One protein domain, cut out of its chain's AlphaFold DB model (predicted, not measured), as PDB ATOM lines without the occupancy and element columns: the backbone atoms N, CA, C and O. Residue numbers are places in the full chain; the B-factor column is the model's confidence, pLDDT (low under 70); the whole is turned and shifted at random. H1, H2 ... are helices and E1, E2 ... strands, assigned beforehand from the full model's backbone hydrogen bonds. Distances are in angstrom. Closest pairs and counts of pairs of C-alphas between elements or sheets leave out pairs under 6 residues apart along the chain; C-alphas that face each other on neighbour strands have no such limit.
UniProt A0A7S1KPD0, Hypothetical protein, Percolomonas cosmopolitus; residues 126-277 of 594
ATOM      1  N   GLN A 126     -47.916 -21.780 -11.164       97.44
ATOM      2  CA  GLN A 126     -48.172 -20.616 -12.007       97.44
ATOM      3  C   GLN A 126     -47.798 -19.325 -11.271       97.44
ATOM      4  O   GLN A 126     -48.310 -19.051 -10.192       97.44
ATOM      5  N   LEU A 127     -46.943 -18.495 -11.873       97.56
ATOM      6  CA  LEU A 127     -46.670 -17.139 -11.387       97.56
ATOM      7  C   LEU A 127     -47.888 -16.247 -11.702       97.56
ATOM      8  O   LEU A 127     -48.155 -15.960 -12.870       97.56
ATOM      9  N   THR A 128     -48.642 -15.844 -10.678       97.00
ATOM     10  CA  THR A 128     -49.860 -15.017 -10.787       97.00
ATOM     11  C   THR A 128     -49.551 -13.524 -10.734       97.00
ATOM     12  O   THR A 128     -50.174 -12.740 -11.451       97.00
ATOM     13  N   SER A 129     -48.563 -13.121  -9.928       96.88
ATOM     14  CA  SER A 129     -48.174 -11.719  -9.736       96.88
ATOM     15  C   SER A 129     -46.656 -11.531  -9.682       96.88
ATOM     16  O   SER A 129     -45.892 -12.475  -9.477       96.88
ATOM     17  N   GLY A 130     -46.212 -10.289  -9.864       95.31
ATOM     18  CA  GLY A 130     -44.801  -9.915  -9.939       95.31
ATOM     19  C   GLY A 130     -44.279  -9.888 -11.374       95.31
ATOM     20  O   GLY A 130     -44.859  -9.247 -12.252       95.31
ATOM     21  N   PHE A 131     -43.153 -10.550 -11.636       96.56
ATOM     22  CA  PHE A 131     -42.456 -10.516 -12.929       96.56
ATOM     23  C   PHE A 131     -43.038 -11.506 -13.954       96.56
ATOM     24  O   PHE A 131     -42.303 -12.239 -14.613       96.56
ATOM     25  N   VAL A 132     -44.364 -11.510 -14.123       97.00
ATOM     26  CA  VAL A 132     -45.056 -12.245 -15.204       97.00
ATOM     27  C   VAL A 132     -44.720 -11.631 -16.572       97.00
ATOM     28  O   VAL A 132     -44.593 -12.327 -17.574       97.00
ATOM     29  N   THR A 133     -44.504 -10.312 -16.607       96.25
ATOM     30  CA  THR A 133     -43.963  -9.581 -17.764       96.25
ATOM     31  C   THR A 133     -42.652  -8.889 -17.389       96.25
ATOM     32  O   THR A 133     -42.407  -8.588 -16.218       96.25
ATOM     33  N   ALA A 134     -41.782  -8.650 -18.376       95.44
ATOM     34  CA  ALA A 134     -40.479  -8.031 -18.140       95.44
ATOM     35  C   ALA A 134     -40.651  -6.582 -17.623       95.44
ATOM     36  O   ALA A 134     -41.311  -5.772 -18.287       95.44
ATOM     37  N   PRO A 135     -40.082  -6.217 -16.457       95.38
ATOM     38  CA  PRO A 135     -40.297  -4.901 -15.872       95.38
ATOM     39  C   PRO A 135     -39.607  -3.795 -16.685       95.38
ATOM     40  O   PRO A 135     -38.430  -3.881 -17.026       95.38
ATOM     41  N   LYS A 136     -40.341  -2.703 -16.941       94.06
ATOM     42  CA  LYS A 136     -39.875  -1.553 -17.743       94.06
ATOM     43  C   LYS A 136     -38.724  -0.762 -17.103       94.06
ATOM     44  O   LYS A 136     -38.002  -0.062 -17.807       94.06
ATOM     45  N   GLU A 137     -38.562  -0.844 -15.781       92.56
ATOM     46  CA  GLU A 137     -37.459  -0.217 -15.043       92.56
ATOM     47  C   GLU A 137     -36.544  -1.277 -14.410       92.56
ATOM     48  O   GLU A 137     -36.981  -2.371 -14.043       92.56
ATOM     49  N   LYS A 138     -35.257  -0.937 -14.256       92.81
ATOM     50  CA  LYS A 138     -34.254  -1.830 -13.654       92.81
ATOM     51  C   LYS A 138     -34.493  -1.946 -12.146       92.81
ATOM     52  O   LYS A 138     -34.713  -0.945 -11.465       92.81
ATOM     53  N   GLN A 139     -34.439  -3.169 -11.638       94.31
ATOM     54  CA  GLN A 139     -34.862  -3.545 -10.289       94.31
ATOM     55  C   GLN A 139     -33.764  -3.292  -9.246       94.31
ATOM     56  O   GLN A 139     -32.586  -3.254  -9.603       94.31
ATOM     57  N   PRO A 140     -34.082  -3.095  -7.956       92.50
ATOM     58  CA  PRO A 140     -33.043  -2.932  -6.944       92.50
ATOM     59  C   PRO A 140     -32.179  -4.198  -6.829       92.50
ATOM     60  O   PRO A 140     -32.694  -5.305  -6.720       92.50
ATOM     61  N   GLY A 141     -30.854  -4.030  -6.833       92.44
ATOM     62  CA  GLY A 141     -29.928  -5.113  -6.490       92.44
ATOM     63  C   GLY A 141     -28.560  -4.637  -6.002       92.44
ATOM     64  O   GLY A 141     -28.219  -3.447  -6.082       92.44
ATOM     65  N   GLY A 142     -27.768  -5.588  -5.505       90.56
ATOM     66  CA  GLY A 142     -26.410  -5.405  -4.997       90.56
ATOM     67  C   GLY A 142     -26.333  -5.276  -3.476       90.56
ATOM     68  O   GLY A 142     -27.108  -4.531  -2.888       90.56
ATOM     69  N   LYS A 143     -25.316  -5.885  -2.846       89.44
ATOM     70  CA  LYS A 143     -25.058  -5.977  -1.382       89.44
ATOM     71  C   LYS A 143     -25.304  -4.727  -0.503       89.44
ATOM     72  O   LYS A 143     -25.396  -4.854   0.712       89.44
ATOM     73  N   LYS A 144     -25.365  -3.514  -1.068       88.56
ATOM     74  CA  LYS A 144     -25.647  -2.244  -0.353       88.56
ATOM     75  C   LYS A 144     -27.059  -1.682  -0.601       88.56
ATOM     76  O   LYS A 144     -27.335  -0.541  -0.236       88.56
ATOM     77  N   ASN A 145     -27.931  -2.443  -1.254       84.94
ATOM     78  CA  ASN A 145     -29.257  -2.033  -1.697       84.94
ATOM     79  C   ASN A 145     -30.313  -3.010  -1.158       84.94
ATOM     80  O   ASN A 145     -30.815  -3.853  -1.889       84.94
ATOM     81  N   LYS A 146     -30.644  -2.890   0.133       91.00
ATOM     82  CA  LYS A 146     -31.631  -3.743   0.821       91.00
ATOM     83  C   LYS A 146     -33.099  -3.460   0.435       91.00
ATOM     84  O   LYS A 146     -33.992  -3.785   1.205       91.00
ATOM     85  N   LYS A 147     -33.374  -2.799  -0.697       94.12
ATOM     86  CA  LYS A 147     -34.763  -2.604  -1.137       94.12
ATOM     87  C   LYS A 147     -35.248  -3.918  -1.770       94.12
ATOM     88  O   LYS A 147     -34.572  -4.370  -2.696       94.12
ATOM     89  N   PRO A 148     -36.379  -4.496  -1.332       95.69
ATOM     90  CA  PRO A 148     -36.925  -5.685  -1.967       95.69
ATOM     91  C   PRO A 148     -37.414  -5.397  -3.393       95.69
ATOM     92  O   PRO A 148     -37.656  -4.246  -3.789       95.69
ATOM     93  N   LEU A 149     -37.550  -6.472  -4.162       95.75
ATOM     94  CA  LEU A 149     -38.304  -6.508  -5.412       95.75
ATOM     95  C   LEU A 149     -39.797  -6.213  -5.155       95.75
ATOM     96  O   LEU A 149     -40.250  -6.260  -4.013       95.75
ATOM     97  N   PRO A 150     -40.594  -5.928  -6.198       96.12
ATOM     98  CA  PRO A 150     -42.043  -6.077  -6.116       96.12
ATOM     99  C   PRO A 150     -42.420  -7.500  -5.682       96.12
ATOM    100  O   PRO A 150     -41.741  -8.454  -6.073       96.12
ATOM    101  N   GLN A 151     -43.520  -7.622  -4.937       97.50
ATOM    102  CA  GLN A 151     -44.130  -8.896  -4.557       97.50
ATOM    103  C   GLN A 151     -44.234  -9.841  -5.763       97.50
ATOM    104  O   GLN A 151     -44.657  -9.437  -6.847       97.50
ATOM    105  N   GLN A 152     -43.846 -11.098  -5.562       97.75
ATOM    106  CA  GLN A 152     -44.078 -12.192  -6.505       97.75
ATOM    107  C   GLN A 152     -45.130 -13.107  -5.878       97.75
ATOM    108  O   GLN A 152     -44.985 -13.439  -4.706       97.75
ATOM    109  N   ALA A 153     -46.171 -13.499  -6.609       97.88
ATOM    110  CA  ALA A 153     -47.176 -14.438  -6.101       97.88
ATOM    111  C   ALA A 153     -47.265 -15.655  -7.019       97.88
ATOM    112  O   ALA A 153     -47.177 -15.515  -8.242       97.88
ATOM    113  N   LEU A 154     -47.375 -16.839  -6.420       98.12
ATOM    114  CA  LEU A 154     -47.439 -18.113  -7.120       98.12
ATOM    115  C   LEU A 154     -48.645 -18.915  -6.653       98.12
ATOM    116  O   LEU A 154     -48.768 -19.202  -5.467       98.12
ATOM    117  N   LEU A 155     -49.467 -19.335  -7.609       97.69
ATOM    118  CA  LEU A 155     -50.509 -20.328  -7.413       97.69
ATOM    119  C   LEU A 155     -49.910 -21.725  -7.601       97.69
ATOM    120  O   LEU A 155     -49.371 -22.039  -8.667       97.69
ATOM    121  N   ILE A 156     -50.031 -22.557  -6.574       97.38
ATOM    122  CA  ILE A 156     -49.805 -23.999  -6.629       97.38
ATOM    123  C   ILE A 156     -51.154 -24.660  -6.905       97.38
ATOM    124  O   ILE A 156     -52.129 -24.380  -6.213       97.38
ATOM    125  N   GLN A 157     -51.225 -25.529  -7.910       96.75
ATOM    126  CA  GLN A 157     -52.419 -26.318  -8.223       96.75
ATOM    127  C   GLN A 157     -52.173 -27.772  -7.812       96.75
ATOM    128  O   GLN A 157     -51.721 -28.594  -8.612       96.75
ATOM    129  N   TRP A 158     -52.453 -28.079  -6.543       95.12
ATOM    130  CA  TRP A 158     -52.228 -29.397  -5.940       95.12
ATOM    131  C   TRP A 158     -52.954 -30.524  -6.686       95.12
ATOM    132  O   TRP A 158     -52.389 -31.602  -6.854       95.12
ATOM    133  N   ASN A 159     -54.135 -30.244  -7.250       93.81
ATOM    134  CA  ASN A 159     -54.880 -31.173  -8.116       93.81
ATOM    135  C   ASN A 159     -54.105 -31.663  -9.360       93.81
ATOM    136  O   ASN A 159     -54.463 -32.697  -9.921       93.81
ATOM    137  N   ASN A 160     -53.076 -30.931  -9.805       93.94
ATOM    138  CA  ASN A 160     -52.283 -31.269 -10.991       93.94
ATOM    139  C   ASN A 160     -51.005 -32.051 -10.650       93.94
ATOM    140  O   ASN A 160     -50.317 -32.527 -11.554       93.94
ATOM    141  N   VAL A 161     -50.673 -32.190  -9.361       91.94
ATOM    142  CA  VAL A 161     -49.614 -33.099  -8.915       91.94
ATOM    143  C   VAL A 161     -50.112 -34.535  -9.123       91.94
ATOM    144  O   VAL A 161     -51.227 -34.848  -8.697       91.94
ATOM    145  N   PRO A 162     -49.329 -35.435  -9.752       92.81
ATOM    146  CA  PRO A 162     -49.705 -36.838  -9.896       92.81
ATOM    147  C   PRO A 162     -50.149 -37.427  -8.554       92.81
ATOM    148  O   PRO A 162     -49.415 -37.342  -7.574       92.81
ATOM    149  N   HIS A 163     -51.340 -38.030  -8.495       88.75
ATOM    150  CA  HIS A 163     -51.970 -38.414  -7.223       88.75
ATOM    151  C   HIS A 163     -51.077 -39.303  -6.336       88.75
ATOM    152  O   HIS A 163     -51.066 -39.150  -5.119       88.75
ATOM    153  N   THR A 164     -50.255 -40.168  -6.937       90.75
ATOM    154  CA  THR A 164     -49.245 -40.974  -6.230       90.75
ATOM    155  C   THR A 164     -48.173 -40.132  -5.534       90.75
ATOM    156  O   THR A 164     -47.805 -40.447  -4.405       90.75
ATOM    157  N   GLN A 165     -47.703 -39.049  -6.162       91.06
ATOM    158  CA  GLN A 165     -46.780 -38.084  -5.556       91.06
ATOM    159  C   GLN A 165     -47.490 -37.226  -4.503       91.06
ATOM    160  O   GLN A 165     -46.946 -37.024  -3.423       91.06
ATOM    161  N   LEU A 166     -48.721 -36.769  -4.764       90.50
ATOM    162  CA  LEU A 166     -49.488 -35.977  -3.795       90.50
ATOM    163  C   LEU A 166     -49.725 -36.759  -2.494       90.50
ATOM    164  O   LEU A 166     -49.461 -36.240  -1.415       90.50
ATOM    165  N   VAL A 167     -50.126 -38.031  -2.590       89.94
ATOM    166  CA  VAL A 167     -50.291 -38.922  -1.429       89.94
ATOM    167  C   VAL A 167     -48.956 -39.181  -0.718       89.94
ATOM    168  O   VAL A 167     -48.924 -39.234   0.508       89.94
ATOM    169  N   GLN A 168     -47.834 -39.290  -1.441       90.62
ATOM    170  CA  GLN A 168     -46.506 -39.383  -0.817       90.62
ATOM    171  C   GLN A 168     -46.162 -38.116  -0.016       90.62
ATOM    172  O   GLN A 168     -45.767 -38.232   1.142       90.62
ATOM    173  N   LEU A 169     -46.379 -36.925  -0.583       89.75
ATOM    174  CA  LEU A 169     -46.136 -35.639   0.085       89.75
ATOM    175  C   LEU A 169     -47.039 -35.452   1.313       89.75
ATOM    176  O   LEU A 169     -46.554 -35.089   2.382       89.75
ATOM    177  N   GLN A 170     -48.332 -35.759   1.191       90.44
ATOM    178  CA  GLN A 170     -49.290 -35.701   2.300       90.44
ATOM    179  C   GLN A 170     -48.934 -36.696   3.415       90.44
ATOM    180  O   GLN A 170     -48.999 -36.341   4.592       90.44
ATOM    181  N   ASN A 171     -48.490 -37.910   3.074       88.88
ATOM    182  CA  ASN A 171     -48.038 -38.898   4.056       88.88
ATOM    183  C   ASN A 171     -46.736 -38.474   4.755       88.88
ATOM    184  O   ASN A 171     -46.632 -38.649   5.969       88.88
ATOM    185  N   GLN A 172     -45.762 -37.899   4.037       85.94
ATOM    186  CA  GLN A 172     -44.535 -37.350   4.636       85.94
ATOM    187  C   GLN A 172     -44.858 -36.210   5.614       85.94
ATOM    188  O   GLN A 172     -44.463 -36.264   6.782       85.94
ATOM    189  N   PHE A 173     -45.654 -35.237   5.166       85.75
ATOM    190  CA  PHE A 173     -46.095 -34.095   5.964       85.75
ATOM    191  C   PHE A 173     -46.838 -34.542   7.235       85.75
ATOM    192  O   PHE A 173     -46.423 -34.213   8.348       85.75
ATOM    193  N   THR A 174     -47.857 -35.397   7.090       85.88
ATOM    194  CA  THR A 174     -48.655 -35.926   8.214       85.88
ATOM    195  C   THR A 174     -47.820 -36.771   9.182       85.88
ATOM    196  O   THR A 174     -47.990 -36.668  10.396       85.88
ATOM    197  N   SER A 175     -46.867 -37.564   8.676       84.12
ATOM    198  CA  SER A 175     -45.949 -38.337   9.528       84.12
ATOM    199  C   SER A 175     -45.039 -37.435  10.362       84.12
ATOM    200  O   SER A 175     -44.717 -37.783  11.495       84.12
ATOM    201  N   SER A 176     -44.649 -36.270   9.833       79.81
ATOM    202  CA  SER A 176     -43.860 -35.288  10.581       79.81
ATOM    203  C   SER A 176     -44.681 -34.558  11.645       79.81
ATOM    204  O   SER A 176     -44.221 -34.415  12.775       79.81
ATOM    205  N   MET A 177     -45.931 -34.196  11.327       78.44
ATOM    206  CA  MET A 177     -46.900 -33.635  12.274       78.44
ATOM    207  C   MET A 177     -47.128 -34.561  13.478       78.44
ATOM    208  O   MET A 177     -47.131 -34.106  14.619       78.44
ATOM    209  N   ALA A 178     -47.281 -35.867  13.239       80.38
ATOM    210  CA  ALA A 178     -47.620 -36.845  14.273       80.38
ATOM    211  C   ALA A 178     -46.488 -37.159  15.277       80.38
ATOM    212  O   ALA A 178     -46.752 -37.783  16.304       80.38
ATOM    213  N   GLN A 179     -45.238 -36.764  15.002       70.25
ATOM    214  CA  GLN A 179     -44.068 -37.122  15.824       70.25
ATOM    215  C   GLN A 179     -43.576 -36.001  16.756       70.25
ATOM    216  O   GLN A 179     -42.556 -36.173  17.426       70.25
ATOM    217  N   LEU A 180     -44.253 -34.848  16.801       58.22
ATOM    218  CA  LEU A 180     -43.713 -33.633  17.418       58.22
ATOM    219  C   LEU A 180     -44.535 -33.136  18.611       58.22
ATOM    220  O   LEU A 180     -45.637 -32.618  18.461       58.22
ATOM    221  N   SER A 181     -43.933 -33.216  19.801       66.56
ATOM    222  CA  SER A 181     -44.381 -32.502  21.006       66.56
ATOM    223  C   SER A 181     -43.943 -31.030  21.038       66.56
ATOM    224  O   SER A 181     -44.456 -30.265  21.849       66.56
ATOM    225  N   GLU A 182     -43.009 -30.630  20.170       65.25
ATOM    226  CA  GLU A 182     -42.605 -29.239  19.928       65.25
ATOM    227  C   GLU A 182     -42.662 -28.968  18.410       65.25
ATOM    228  O   GLU A 182     -41.906 -29.599  17.662       65.25
ATOM    229  N   PRO A 183     -43.561 -28.092  17.919       60.69
ATOM    230  CA  PRO A 183     -43.852 -27.990  16.485       60.69
ATOM    231  C   PRO A 183     -42.783 -27.234  15.677       60.69
ATOM    232  O   PRO A 183     -42.382 -27.690  14.604       60.69
ATOM    233  N   ASP A 184     -42.299 -26.100  16.192       63.81
ATOM    234  CA  ASP A 184     -41.757 -25.010  15.363       63.81
ATOM    235  C   ASP A 184     -40.531 -25.358  14.504       63.81
ATOM    236  O   ASP A 184     -40.357 -24.788  13.427       63.81
ATOM    237  N   GLN A 185     -39.647 -26.254  14.961       64.94
ATOM    238  CA  GLN A 185     -38.313 -26.392  14.356       64.94
ATOM    239  C   GLN A 185     -38.131 -27.625  13.455       64.94
ATOM    240  O   GLN A 185     -37.298 -27.583  12.553       64.94
ATOM    241  N   ARG A 186     -38.914 -28.701  13.640       62.44
ATOM    242  CA  ARG A 186     -38.805 -29.934  12.823       62.44
ATOM    243  C   ARG A 186     -39.898 -30.105  11.768       62.44
ATOM    244  O   ARG A 186     -39.671 -30.830  10.801       62.44
ATOM    245  N   GLN A 187     -41.036 -29.413  11.885       64.50
ATOM    246  CA  GLN A 187     -42.044 -29.390  10.811       64.50
ATOM    247  C   GLN A 187     -41.445 -28.871   9.493       64.50
ATOM    248  O   GLN A 187     -41.757 -29.387   8.419       64.50
ATOM    249  N   MET A 188     -40.505 -27.919   9.564       65.94
ATOM    250  CA  MET A 188     -39.814 -27.405   8.380       65.94
ATOM    251  C   MET A 188     -38.996 -28.465   7.629       65.94
ATOM    252  O   MET A 188     -38.891 -28.382   6.407       65.94
ATOM    253  N   GLU A 189     -38.376 -29.437   8.306       77.19
ATOM    254  CA  GLU A 189     -37.480 -30.411   7.655       77.19
ATOM    255  C   GLU A 189     -38.230 -31.386   6.741       77.19
ATOM    256  O   GLU A 189     -37.703 -31.770   5.704       77.19
ATOM    257  N   ASN A 190     -39.474 -31.736   7.087       83.19
ATOM    258  CA  ASN A 190     -40.253 -32.774   6.402       83.19
ATOM    259  C   ASN A 190     -41.449 -32.240   5.587       83.19
ATOM    260  O   ASN A 190     -42.274 -33.021   5.112       83.19
ATOM    261  N   SER A 191     -41.545 -30.920   5.411       87.88
ATOM    262  CA  SER A 191     -42.565 -30.276   4.573       87.88
ATOM    263  C   SER A 191     -42.029 -29.985   3.166       87.88
ATOM    264  O   SER A 191     -40.867 -29.579   3.049       87.88
ATOM    265  N   PRO A 192     -42.848 -30.101   2.098       92.69
ATOM    266  CA  PRO A 192     -42.467 -29.584   0.789       92.69
ATOM    267  C   PRO A 192     -42.237 -28.069   0.858       92.69
ATOM    268  O   PRO A 192     -42.825 -27.358   1.678       92.69
ATOM    269  N   ARG A 193     -41.343 -27.567   0.005       95.12
ATOM    270  CA  ARG A 193     -40.834 -26.191   0.058       95.12
ATOM    271  C   ARG A 193     -40.921 -25.514  -1.302       95.12
ATOM    272  O   ARG A 193     -40.527 -26.085  -2.316       95.12
ATOM    273  N   LEU A 194     -41.379 -24.265  -1.319       96.69
ATOM    274  CA  LEU A 194     -41.275 -23.373  -2.466       96.69
ATOM    275  C   LEU A 194     -40.031 -22.492  -2.296       96.69
ATOM    276  O   LEU A 194     -39.974 -21.616  -1.430       96.69
ATOM    277  N   VAL A 195     -39.021 -22.738  -3.129       97.44
ATOM    278  CA  VAL A 195     -37.711 -22.076  -3.090       97.44
ATOM    279  C   VAL A 195     -37.629 -21.025  -4.196       97.44
ATOM    280  O   VAL A 195     -37.800 -21.342  -5.374       97.44
ATOM    281  N   ALA A 196     -37.334 -19.775  -3.835       97.31
ATOM    282  CA  ALA A 196     -37.138 -18.669  -4.769       97.31
ATOM    283  C   ALA A 196     -35.640 -18.466  -5.060       97.31
ATOM    284  O   ALA A 196     -34.893 -17.931  -4.237       97.31
ATOM    285  N   CYS A 197     -35.191 -18.867  -6.249       96.25
ATOM    286  CA  CYS A 197     -33.797 -18.790  -6.685       96.25
ATOM    287  C   CYS A 197     -33.559 -17.628  -7.655       96.25
ATOM    288  O   CYS A 197     -34.297 -17.438  -8.621       96.25
ATOM    289  N   LEU A 198     -32.457 -16.903  -7.476       95.00
ATOM    290  CA  LEU A 198     -31.913 -16.020  -8.501       95.00
ATOM    291  C   LEU A 198     -31.080 -16.831  -9.493       95.00
ATOM    292  O   LEU A 198     -30.149 -17.542  -9.106       95.00
ATOM    293  N   THR A 199     -31.356 -16.669 -10.781       92.75
ATOM    294  CA  THR A 199     -30.638 -17.353 -11.859       92.75
ATOM    295  C   THR A 199     -30.232 -16.380 -12.961       92.75
ATOM    296  O   THR A 199     -30.717 -15.249 -13.051       92.75
ATOM    297  N   ARG A 200     -29.338 -16.844 -13.834       89.19
ATOM    298  CA  ARG A 200     -29.078 -16.241 -15.146       89.19
ATOM    299  C   ARG A 200     -29.363 -17.278 -16.221       89.19
ATOM    300  O   ARG A 200     -28.927 -18.423 -16.092       89.19
ATOM    301  N   ARG A 201     -30.026 -16.873 -17.303       73.94
ATOM    302  CA  ARG A 201     -30.090 -17.702 -18.509       73.94
ATOM    303  C   ARG A 201     -28.692 -17.719 -19.134       73.94
ATOM    304  O   ARG A 201     -28.124 -16.654 -19.370       73.94
ATOM    305  N   LYS A 202     -28.119 -18.901 -19.371       66.12
ATOM    306  CA  LYS A 202     -26.957 -19.027 -20.263       66.12
ATOM    307  C   LYS A 202     -27.469 -18.948 -21.707       66.12
ATOM    308  O   LYS A 202     -28.596 -19.352 -21.972       66.12
ATOM    309  N   GLU A 203     -26.684 -18.372 -22.612       65.44
ATOM    310  CA  GLU A 203     -27.135 -18.075 -23.983       65.44
ATOM    311  C   GLU A 203     -27.497 -19.351 -24.767       65.44
ATOM    312  O   GLU A 203     -28.421 -19.337 -25.578       65.44
ATOM    313  N   ASP A 204     -26.861 -20.479 -24.441       65.50
ATOM    314  CA  ASP A 204     -27.217 -21.801 -24.953       65.50
ATOM    315  C   ASP A 204     -28.566 -22.298 -24.379       65.50
ATOM    316  O   ASP A 204     -28.661 -22.560 -23.175       65.50
ATOM    317  N   PRO A 205     -29.596 -22.571 -25.206       61.91
ATOM    318  CA  PRO A 205     -30.880 -23.096 -24.730       61.91
ATOM    319  C   PRO A 205     -30.812 -24.546 -24.217       61.91
ATOM    320  O   PRO A 205     -31.808 -25.058 -23.717       61.91
ATOM    321  N   LYS A 206     -29.655 -25.213 -24.340       71.31
ATOM    322  CA  LYS A 206     -29.386 -26.563 -23.813       71.31
ATOM    323  C   LYS A 206     -28.758 -26.564 -22.412       71.31
ATOM    324  O   LYS A 206     -28.414 -27.634 -21.918       71.31
ATOM    325  N   HIS A 207     -28.544 -25.402 -21.793       57.75
ATOM    326  CA  HIS A 207     -27.885 -25.321 -20.492       57.75
ATOM    327  C   HIS A 207     -28.839 -25.011 -19.339       57.75
ATOM    328  O   HIS A 207     -29.597 -24.044 -19.363       57.75
ATOM    329  N   GLU A 208     -28.702 -25.836 -18.303       76.94
ATOM    330  CA  GLU A 208     -29.340 -25.732 -16.996       76.94
ATOM    331  C   GLU A 208     -29.212 -24.328 -16.377       76.94
ATOM    332  O   GLU A 208     -28.182 -23.650 -16.501       76.94
ATOM    333  N   PHE A 209     -30.259 -23.896 -15.668       81.75
ATOM    334  CA  PHE A 209     -30.264 -22.637 -14.931       81.75
ATOM    335  C   PHE A 209     -29.219 -22.650 -13.811       81.75
ATOM    336  O   PHE A 209     -29.460 -23.163 -12.719       81.75
ATOM    337  N   LYS A 210     -28.065 -22.008 -14.040       86.38
ATOM    338  CA  LYS A 210     -27.100 -21.799 -12.957       86.38
ATOM    339  C   LYS A 210     -27.693 -20.853 -11.910       86.38
ATOM    340  O   LYS A 210     -27.745 -19.637 -12.124       86.38
ATOM    341  N   ILE A 211     -28.075 -21.428 -10.771       89.94
ATOM    342  CA  ILE A 211     -28.433 -20.706  -9.550       89.94
ATOM    343  C   ILE A 211     -27.242 -19.838  -9.121       89.94
ATOM    344  O   ILE A 211     -26.084 -20.266  -9.147       89.94
ATOM    345  N   ILE A 212     -27.540 -18.588  -8.778       89.75
ATOM    346  CA  ILE A 212     -26.589 -17.575  -8.307       89.75
ATOM    347  C   ILE A 212     -26.716 -17.404  -6.792       89.75
ATOM    348  O   ILE A 212     -25.712 -17.262  -6.100       89.75
ATOM    349  N   GLU A 213     -27.955 -17.373  -6.302       92.06
ATOM    350  CA  GLU A 213     -28.333 -17.011  -4.937       92.06
ATOM    351  C   GLU A 213     -29.706 -17.648  -4.653       92.06
ATOM    352  O   GLU A 213     -30.590 -17.573  -5.506       92.06
ATOM    353  N   VAL A 214     -29.900 -18.278  -3.492       95.12
ATOM    354  CA  VAL A 214     -31.247 -18.598  -2.985       95.12
ATOM    355  C   VAL A 214     -31.719 -17.365  -2.220       95.12
ATOM    356  O   VAL A 214     -31.006 -16.887  -1.342       95.12
ATOM    357  N   LEU A 215     -32.867 -16.805  -2.605       94.38
ATOM    358  CA  LEU A 215     -33.366 -15.529  -2.081       94.38
ATOM    359  C   LEU A 215     -34.311 -15.721  -0.893       94.38
ATOM    360  O   LEU A 215     -34.276 -14.933   0.047       94.38
ATOM    361  N   ALA A 216     -35.168 -16.741  -0.963       96.19
ATOM    362  CA  ALA A 216     -36.121 -17.104   0.079       96.19
ATOM    363  C   ALA A 216     -36.585 -18.556  -0.100       96.19
ATOM    364  O   ALA A 216     -36.497 -19.121  -1.192       96.19
ATOM    365  N   GLU A 217     -37.134 -19.123   0.964       95.75
ATOM    366  CA  GLU A 217     -37.772 -20.434   0.993       95.75
ATOM    367  C   GLU A 217     -39.011 -20.339   1.891       95.75
ATOM    368  O   GLU A 217     -38.985 -19.642   2.908       95.75
ATOM    369  N   LYS A 218     -40.102 -21.002   1.505       95.25
ATOM    370  CA  LYS A 218     -41.315 -21.151   2.316       95.25
ATOM    371  C   LYS A 218     -41.737 -22.616   2.321       95.25
ATOM    372  O   LYS A 218     -41.755 -23.238   1.262       95.25
ATOM    373  N   CYS A 219     -42.084 -23.157   3.486       93.56
ATOM    374  CA  CYS A 219     -42.798 -24.432   3.563       93.56
ATOM    375  C   CYS A 219     -44.212 -24.276   2.991       93.56
ATOM    376  O   CYS A 219     -44.756 -23.170   2.977       93.56
ATOM    377  N   VAL A 220     -44.772 -25.383   2.512       93.88
ATOM    378  CA  VAL A 220     -46.088 -25.451   1.876       93.88
ATOM    379  C   VAL A 220     -46.865 -26.635   2.448       93.88
ATOM    380  O   VAL A 220     -46.258 -27.664   2.751       93.88
ATOM    381  N   ASP A 221     -48.184 -26.511   2.576       92.06
ATOM    382  CA  ASP A 221     -49.046 -27.571   3.098       92.06
ATOM    383  C   ASP A 221     -49.852 -28.246   1.960       92.06
ATOM    384  O   ASP A 221     -50.837 -27.680   1.475       92.06
ATOM    385  N   PRO A 222     -49.504 -29.485   1.549       90.25
ATOM    386  CA  PRO A 222     -50.210 -30.217   0.494       90.25
ATOM    387  C   PRO A 222     -51.625 -30.684   0.892       90.25
ATOM    388  O   PRO A 222     -52.267 -31.407   0.129       90.25
ATOM    389  N   THR A 223     -52.113 -30.317   2.080       90.00
ATOM    390  CA  THR A 223     -53.483 -30.552   2.562       90.00
ATOM    391  C   THR A 223     -54.353 -29.286   2.565       90.00
ATOM    392  O   THR A 223     -55.572 -29.397   2.691       90.00
ATOM    393  N   CYS A 224     -53.769 -28.096   2.351       88.06
ATOM    394  CA  CYS A 224     -54.446 -26.794   2.470       88.06
ATOM    395  C   CYS A 224     -55.601 -26.580   1.464       88.06
ATOM    396  O   CYS A 224     -56.504 -25.775   1.698       88.06
ATOM    397  N   GLY A 225     -55.622 -27.323   0.353       91.19
ATOM    398  CA  GLY A 225     -56.741 -27.323  -0.590       91.19
ATOM    399  C   GLY A 225     -56.365 -27.797  -1.998       91.19
ATOM    400  O   GLY A 225     -55.240 -28.235  -2.229       91.19
ATOM    401  N   PRO A 226     -57.288 -27.690  -2.974       93.19
ATOM    402  CA  PRO A 226     -57.018 -28.042  -4.372       93.19
ATOM    403  C   PRO A 226     -56.019 -27.092  -5.055       93.19
ATOM    404  O   PRO A 226     -55.387 -27.463  -6.049       93.19
ATOM    405  N   ALA A 227     -55.896 -25.865  -4.540       95.38
ATOM    406  CA  ALA A 227     -54.921 -24.866  -4.952       95.38
ATOM    407  C   ALA A 227     -54.624 -23.881  -3.805       95.38
ATOM    408  O   ALA A 227     -55.476 -23.661  -2.945       95.38
ATOM    409  N   GLU A 228     -53.434 -23.288  -3.817       95.81
ATOM    410  CA  GLU A 228     -52.874 -22.457  -2.741       95.81
ATOM    411  C   GLU A 228     -52.042 -21.313  -3.348       95.81
ATOM    412  O   GLU A 228     -51.294 -21.550  -4.296       95.81
ATOM    413  N   GLU A 229     -52.151 -20.077  -2.844       97.00
ATOM    414  CA  GLU A 229     -51.360 -18.936  -3.341       97.00
ATOM    415  C   GLU A 229     -50.320 -18.466  -2.314       97.00
ATOM    416  O   GLU A 229     -50.652 -18.108  -1.185       97.00
ATOM    417  N   ILE A 230     -49.050 -18.423  -2.729       97.62
ATOM    418  CA  ILE A 230     -47.911 -18.019  -1.896       97.62
ATOM    419  C   ILE A 230     -47.288 -16.730  -2.429       97.62
ATOM    420  O   ILE A 230     -46.807 -16.676  -3.563       97.62
ATOM    421  N   SER A 231     -47.214 -15.709  -1.572       97.69
ATOM    422  CA  SER A 231     -46.455 -14.481  -1.825       97.69
ATOM    423  C   SER A 231     -44.973 -14.606  -1.445       97.69
ATOM    424  O   SER A 231     -44.601 -15.300  -0.496       97.69
ATOM    425  N   PHE A 232     -44.120 -13.844  -2.124       97.56
ATOM    426  CA  PHE A 232     -42.765 -13.502  -1.700       97.56
ATOM    427  C   PHE A 232     -42.598 -11.983  -1.749       97.56
ATOM    428  O   PHE A 232     -42.410 -11.395  -2.817       97.56
ATOM    429  N   ASP A 233     -42.680 -11.357  -0.578       95.62
ATOM    430  CA  ASP A 233     -42.808  -9.901  -0.430       95.62
ATOM    431  C   ASP A 233     -41.453  -9.201  -0.219       95.62
ATOM    432  O   ASP A 233     -41.263  -8.053  -0.620       95.62
ATOM    433  N   GLU A 234     -40.483  -9.912   0.365       94.69
ATOM    434  CA  GLU A 234     -39.194  -9.361   0.813       94.69
ATOM    435  C   GLU A 234     -37.974  -9.911   0.046       94.69
ATOM    436  O   GLU A 234     -36.867  -9.978   0.577       94.69
ATOM    437  N   LEU A 235     -38.133 -10.299  -1.227       96.12
ATOM    438  CA  LEU A 235     -37.005 -10.773  -2.042       96.12
ATOM    439  C   LEU A 235     -35.965  -9.655  -2.243       96.12
ATOM    440  O   LEU A 235     -36.182  -8.727  -3.022       96.12
ATOM    441  N   VAL A 236     -34.815  -9.747  -1.569       94.69
ATOM    442  CA  VAL A 236     -33.705  -8.781  -1.671       94.69
ATOM    443  C   VAL A 236     -32.537  -9.402  -2.433       94.69
ATOM    444  O   VAL A 236     -31.861 -10.295  -1.935       94.69
ATOM    445  N   ILE A 237     -32.245  -8.885  -3.629       93.12
ATOM    446  CA  ILE A 237     -31.130  -9.378  -4.450       93.12
ATOM    447  C   ILE A 237     -29.797  -8.778  -3.970       93.12
ATOM    448  O   ILE A 237     -29.518  -7.595  -4.199       93.12
ATOM    449  N   GLN A 238     -28.911  -9.592  -3.385       90.50
ATOM    450  CA  GLN A 238     -27.555  -9.140  -3.046       90.50
ATOM    451  C   GLN A 238     -26.623  -9.123  -4.260       90.50
ATOM    452  O   GLN A 238     -25.633  -8.378  -4.268       90.50
ATOM    453  N   HIS A 239     -26.931  -9.897  -5.302       85.06
ATOM    454  CA  HIS A 239     -26.256  -9.792  -6.588       85.06
ATOM    455  C   HIS A 239     -26.475  -8.420  -7.253       85.06
ATOM    456  O   HIS A 239     -27.583  -7.900  -7.357       85.06
ATOM    457  N   SER A 240     -25.400  -7.821  -7.755       76.25
ATOM    458  CA  SER A 240     -25.472  -6.658  -8.642       76.25
ATOM    459  C   SER A 240     -25.011  -7.073 -10.027       76.25
ATOM    460  O   SER A 240     -23.856  -7.481 -10.156       76.25
ATOM    461  N   SER A 241     -25.832  -6.848 -11.055       65.31
ATOM    462  CA  SER A 241     -25.402  -6.837 -12.463       65.31
ATOM    463  C   SER A 241     -24.513  -5.609 -12.716       65.31
ATOM    464  O   SER A 241     -24.893  -4.629 -13.363       65.31
ATOM    465  N   HIS A 242     -23.334  -5.616 -12.089       58.69
ATOM    466  CA  HIS A 242     -22.371  -4.527 -12.097       58.69
ATOM    467  C   HIS A 242     -21.670  -4.506 -13.460       58.69
ATOM    468  O   HIS A 242     -20.625  -5.119 -13.657       58.69
ATOM    469  N   ASN A 243     -22.270  -3.725 -14.364       47.44
ATOM    470  CA  ASN A 243     -21.944  -3.554 -15.783       47.44
ATOM    471  C   ASN A 243     -22.571  -4.633 -16.698       47.44
ATOM    472  O   ASN A 243     -22.902  -5.732 -16.267       47.44
ATOM    473  N   HIS A 244     -22.742  -4.272 -17.977       53.44
ATOM    474  CA  HIS A 244     -23.164  -5.134 -19.102       53.44
ATOM    475  C   HIS A 244     -24.629  -5.620 -19.118       53.44
ATOM    476  O   HIS A 244     -25.020  -6.283 -20.068       53.44
ATOM    477  N   GLY A 245     -25.463  -5.244 -18.143       68.69
ATOM    478  CA  GLY A 245     -26.923  -5.405 -18.237       68.69
ATOM    479  C   GLY A 245     -27.411  -6.852 -18.338       68.69
ATOM    480  O   GLY A 245     -28.329  -7.151 -19.092       68.69
ATOM    481  N   GLN A 246     -26.769  -7.748 -17.587       84.12
ATOM    482  CA  GLN A 246     -27.099  -9.173 -17.561       84.12
ATOM    483  C   GLN A 246     -28.568  -9.403 -17.175       84.12
ATOM    484  O   GLN A 246     -29.003  -8.976 -16.103       84.12
ATOM    485  N   ALA A 247     -29.293 -10.113 -18.040       89.38
ATOM    486  CA  ALA A 247     -30.661 -10.547 -17.796       89.38
ATOM    487  C   ALA A 247     -30.694 -11.641 -16.718       89.38
ATOM    488  O   ALA A 247     -30.173 -12.745 -16.904       89.38
ATOM    489  N   LEU A 248     -31.317 -11.321 -15.587       92.69
ATOM    490  CA  LEU A 248     -31.587 -12.242 -14.489       92.69
ATOM    491  C   LEU A 248     -33.023 -12.765 -14.588       92.69
ATOM    492  O   LEU A 248     -33.894 -12.128 -15.185       92.69
ATOM    493  N   ILE A 249     -33.251 -13.937 -14.003       94.94
ATOM    494  CA  ILE A 249     -34.549 -14.618 -13.935       94.94
ATOM    495  C   ILE A 249     -34.737 -15.121 -12.501       94.94
ATOM    496  O   ILE A 249     -33.810 -15.701 -11.927       94.94
ATOM    497  N   LEU A 250     -35.926 -14.920 -11.930       96.75
ATOM    498  CA  LEU A 250     -36.342 -15.643 -10.731       96.75
ATOM    499  C   LEU A 250     -36.828 -17.027 -11.161       96.75
ATOM    500  O   LEU A 250     -37.677 -17.142 -12.044       96.75
ATOM    501  N   LEU A 251     -36.267 -18.068 -10.559       96.81
ATOM    502  CA  LEU A 251     -36.666 -19.455 -10.750       96.81
ATOM    503  C   LEU A 251     -37.295 -19.934  -9.446       96.81
ATOM    504  O   LEU A 251     -36.612 -20.002  -8.425       96.81
ATOM    505  N   PHE A 252     -38.582 -20.253  -9.477       97.81
ATOM    506  CA  PHE A 252     -39.304 -20.774  -8.325       97.81
ATOM    507  C   PHE A 252     -39.407 -22.289  -8.460       97.81
ATOM    508  O   PHE A 252     -39.884 -22.781  -9.484       97.81
ATOM    509  N   ARG A 253     -38.936 -23.023  -7.451       97.62
ATOM    510  CA  ARG A 253     -38.915 -24.490  -7.422       97.62
ATOM    511  C   ARG A 253     -39.785 -24.995  -6.285       97.62
ATOM    512  O   ARG A 253     -39.501 -24.675  -5.135       97.62
ATOM    513  N   LEU A 254     -40.806 -25.785  -6.601       97.25
ATOM    514  CA  LEU A 254     -41.494 -26.612  -5.615       97.25
ATOM    515  C   LEU A 254     -40.681 -27.900  -5.473       97.25
ATOM    516  O   LEU A 254     -40.503 -28.631  -6.454       97.25
ATOM    517  N   VAL A 255     -40.152 -28.139  -4.278       96.25
ATOM    518  CA  VAL A 255     -39.358 -29.325  -3.942       96.25
ATOM    519  C   VAL A 255     -40.015 -30.119  -2.818       96.25
ATOM    520  O   VAL A 255     -40.745 -29.556  -2.000       96.25
ATOM    521  N   ASP A 256     -39.766 -31.424  -2.785       94.88
ATOM    522  CA  ASP A 256     -40.198 -32.283  -1.682       94.88
ATOM    523  C   ASP A 256     -39.306 -32.119  -0.432       94.88
ATOM    524  O   ASP A 256     -38.341 -31.348  -0.412       94.88
ATOM    525  N   ALA A 257     -39.627 -32.866   0.624       90.31
ATOM    526  CA  ALA A 257     -38.850 -32.908   1.861       90.31
ATOM    527  C   ALA A 257     -37.446 -33.537   1.709       90.31
ATOM    528  O   ALA A 257     -36.632 -33.479   2.625       90.31
ATOM    529  N   GLN A 258     -37.136 -34.150   0.563       91.44
ATOM    530  CA  GLN A 258     -35.807 -34.646   0.201       91.44
ATOM    531  C   GLN A 258     -35.109 -33.702  -0.802       91.44
ATOM    532  O   GLN A 258     -34.117 -34.078  -1.435       91.44
ATOM    533  N   HIS A 259     -35.618 -32.470  -0.946       91.81
ATOM    534  CA  HIS A 259     -35.188 -31.439  -1.893       91.81
ATOM    535  C   HIS A 259     -35.188 -31.871  -3.377       91.81
ATOM    536  O   HIS A 259     -34.532 -31.233  -4.206       91.81
ATOM    537  N   GLN A 260     -35.932 -32.919  -3.746       94.31
ATOM    538  CA  GLN A 260     -36.123 -33.312  -5.143       94.31
ATOM    539  C   GLN A 260     -37.110 -32.368  -5.829       94.31
ATOM    540  O   GLN A 260     -38.061 -31.879  -5.219       94.31
ATOM    541  N   LEU A 261     -36.887 -32.093  -7.113       94.75
ATOM    542  CA  LEU A 261     -37.702 -31.147  -7.870       94.75
ATOM    543  C   LEU A 261     -39.045 -31.767  -8.283       94.75
ATOM    544  O   LEU A 261     -39.070 -32.674  -9.112       94.75
ATOM    545  N   ILE A 262     -40.150 -31.218  -7.772       95.06
ATOM    546  CA  ILE A 262     -41.513 -31.571  -8.195       95.06
ATOM    547  C   ILE A 262     -41.877 -30.777  -9.457       95.06
ATOM    548  O   ILE A 262     -42.316 -31.343 -10.456       95.06
ATOM    549  N   HIS A 263     -41.686 -29.453  -9.427       96.12
ATOM    550  CA  HIS A 263     -41.974 -28.557 -10.552       96.12
ATOM    551  C   HIS A 263     -41.181 -27.248 -10.422       96.12
ATOM    552  O   HIS A 263     -40.891 -26.799  -9.311       96.12
ATOM    553  N   GLU A 264     -40.883 -26.579 -11.541       96.50
ATOM    554  CA  GLU A 264     -40.325 -25.220 -11.538       96.50
ATOM    555  C   GLU A 264     -41.075 -24.262 -12.470       96.50
ATOM    556  O   GLU A 264     -41.684 -24.677 -13.454       96.50
ATOM    557  N   VAL A 265     -41.045 -22.967 -12.153       96.75
ATOM    558  CA  VAL A 265     -41.558 -21.894 -13.017       96.75
ATOM    559  C   VAL A 265     -40.587 -20.713 -13.012       96.75
ATOM    560  O   VAL A 265     -39.960 -20.404 -11.997       96.75
ATOM    561  N   THR A 266     -40.432 -20.056 -14.162       96.69
ATOM    562  CA  THR A 266     -39.537 -18.902 -14.331       96.69
ATOM    563  C   THR A 266     -40.309 -17.596 -14.438       96.69
ATOM    564  O   THR A 266     -41.393 -17.541 -15.017       96.69
ATOM    565  N   SER A 267     -39.724 -16.520 -13.916       97.19
ATOM    566  CA  SER A 267     -40.169 -15.163 -14.215       97.19
ATOM    567  C   SER A 267     -39.737 -14.715 -15.611       97.19
ATOM    568  O   SER A 267     -38.780 -15.226 -16.198       97.19
ATOM    569  N   ALA A 268     -40.356 -13.641 -16.093       96.56
ATOM    570  CA  ALA A 268     -39.776 -12.826 -17.145       96.56
ATOM    571  C   ALA A 268     -38.384 -12.293 -16.741       96.56
ATOM    572  O   ALA A 268     -38.049 -12.163 -15.558       96.56
ATOM    573  N   GLN A 269     -37.573 -11.971 -17.748       94.81
ATOM    574  CA  GLN A 269     -36.226 -11.434 -17.562       94.81
ATOM    575  C   GLN A 269     -36.248 -10.000 -17.022       94.81
ATOM    576  O   GLN A 269     -37.073  -9.182 -17.434       94.81
ATOM    577  N   PHE A 270     -35.293  -9.676 -16.151       94.31
ATOM    578  CA  PHE A 270     -35.095  -8.330 -15.614       94.31
ATOM    579  C   PHE A 270     -33.604  -8.006 -15.415       94.31
ATOM    580  O   PHE A 270     -32.756  -8.889 -15.333       94.31
ATOM    581  N   GLU A 271     -33.278  -6.718 -15.302       93.25
ATOM    582  CA  GLU A 271     -31.942  -6.237 -14.920       93.25
ATOM    583  C   GLU A 271     -31.950  -5.642 -13.510       93.25
ATOM    584  O   GLU A 271     -32.959  -5.069 -13.092       93.25
ATOM    585  N   THR A 272     -30.802  -5.650 -12.820       92.88
ATOM    586  CA  THR A 272     -30.638  -4.899 -11.560       92.88
ATOM    587  C   THR A 272     -29.920  -3.562 -11.739       92.88
ATOM    588  O   THR A 272     -29.081  -3.369 -12.620       92.88
ATOM    589  N   ILE A 273     -30.210  -2.628 -10.837       91.25
ATOM    590  CA  ILE A 273     -29.510  -1.363 -10.664       91.25
ATOM    591  C   ILE A 273     -29.133  -1.178  -9.190       91.25
ATOM    592  O   ILE A 273     -29.919  -1.392  -8.266       91.25
ATOM    593  N   THR A 274     -27.887  -0.768  -8.962       90.69
ATOM    594  CA  THR A 274     -27.394  -0.473  -7.614       90.69
ATOM    595  C   THR A 274     -27.885   0.889  -7.140       90.69
ATOM    596  O   THR A 274     -28.131   1.788  -7.945       90.69
ATOM    597  N   ARG A 275     -27.940   1.091  -5.819       88.56
ATOM    598  CA  ARG A 275     -28.302   2.372  -5.185       88.56
ATOM    599  C   ARG A 275     -27.607   3.589  -5.826       88.56
ATOM    600  O   ARG A 275     -28.278   4.551  -6.185       88.56
ATOM    601  N   ARG A 276     -26.293   3.510  -6.084       88.69
ATOM    602  CA  ARG A 276     -25.514   4.573  -6.763       88.69
ATOM    603  C   ARG A 276     -25.966   4.823  -8.211       88.69
ATOM    604  O   ARG A 276     -25.839   5.937  -8.714       88.69
ATOM    605  N   GLY A 277     -26.466   3.797  -8.901       89.12
ATOM    606  CA  GLY A 277     -27.075   3.915 -10.227       89.12
ATOM    607  C   GLY A 277     -28.408   4.664 -10.182       89.12
ATOM    608  O   GLY A 277     -28.591   5.608 -10.947       89.12
TER     609      GLY A 277
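AT A GLANCE: This is residues 126 to 277 of the 594 residues of the protein "Hypothetical protein" of Percolomonas cosmopolitus (UniProt A0A7S1KPD0). Two sheets face to face make a small sandwich, a strongly twisted one of four strands, E4 E3 E6 E7, and a smaller one of three, E1 E2 E5, with their strands crossed at 50 degrees. The single helix H1 lies across one end of the long axis, long loops and the last printed residues gather at the other end, and residues 180 to 185 stick out. The printed part has 152 residues, with seven named strands and one named helix in the order E1 E2 H1 E3 E4 E5 E6 E7; both sheets are antiparallel. The class is mixed, helices and strands, though just 61 residues are in named elements. The whole is compact, with a radius of gyration of the C-alphas of 17.1 A and spans of 52 by 35 by 24 A.

HOW THE PARTS SIT: E1, residues 126 to 129, and E2, residues 152 to 156, form an antiparallel hairpin; N 126 and O 155 are 2.9 A apart, within hydrogen-bond range. On the other side of E2 is E5, residues 228 to 232, also antiparallel, with N 154 and O 230 at 2.9 A and N 232 and O 152 at 2.8 A. H1, residues 163 to 177, is on neither sheet; every O i to N i+4 pair inside it is within hydrogen-bond range. In the larger sheet, E3, residues 193 to 200, and E4, residues 210 to 219, form a hairpin with N 194 and O 218 at 2.8 A, and E4 bends by 78 degrees at residue 213. On the other side of E3 is E6, residues 248 to 255, antiparallel to it, with N 197 and O 251 at 2.8 A. E6 and E7, residues 261 to 266, form a hairpin, with N 252 and O 265 at 2.9 A. E4 and E7 are the edge strands and are apart. The two sheets form a sandwich, two sheets face to face: 25 pairs of C-alphas are within 10 A, the facing parts are 10.1 A apart centre to centre, and their best planes stand 6 degrees apart. The closest C-alphas of E1 and E7 are those of Gln 126 and Val 265, 6.8 A apart. E2 and E6 are apart, and so are H1 and E5.

IN THESE COORDINATES: E1 begins at C-alpha 126, at (-48.172, -20.616, -12.007). E2 is 13.1 A from first to last C-alpha and E5 13.5 A. H1 runs 20.7 A, from C-alpha 163 at (-51.970, -38.414, -7.223) to C-alpha 177. E3 spans 21.6 A, E4 22.9 A and E6 21.5 A. E7 spans 14.0 A and ends at C-alpha 266, at (-39.537, -18.902, -14.331).

THE WHOLE: The two C-alphas farthest apart are those of Ser 181 and His 244, 53.0 A. The printed part has no cut. Three links are long: E1 to E2 with 22 residues, and H1 to E3 and E5 to E6 with 15 each; the link E6 to E7 is tight. Residues 139 to 140, in the first of these long links, pair in parallel with residues 272 to 273. The chain changes from one sheet to the other at the links E2 to E3, E4 to E5 and E5 to E6. The mean pLDDT of the printed part is 88.3; residues 180 to 188, 202 to 205, 207 and 241 to 245 are under 70.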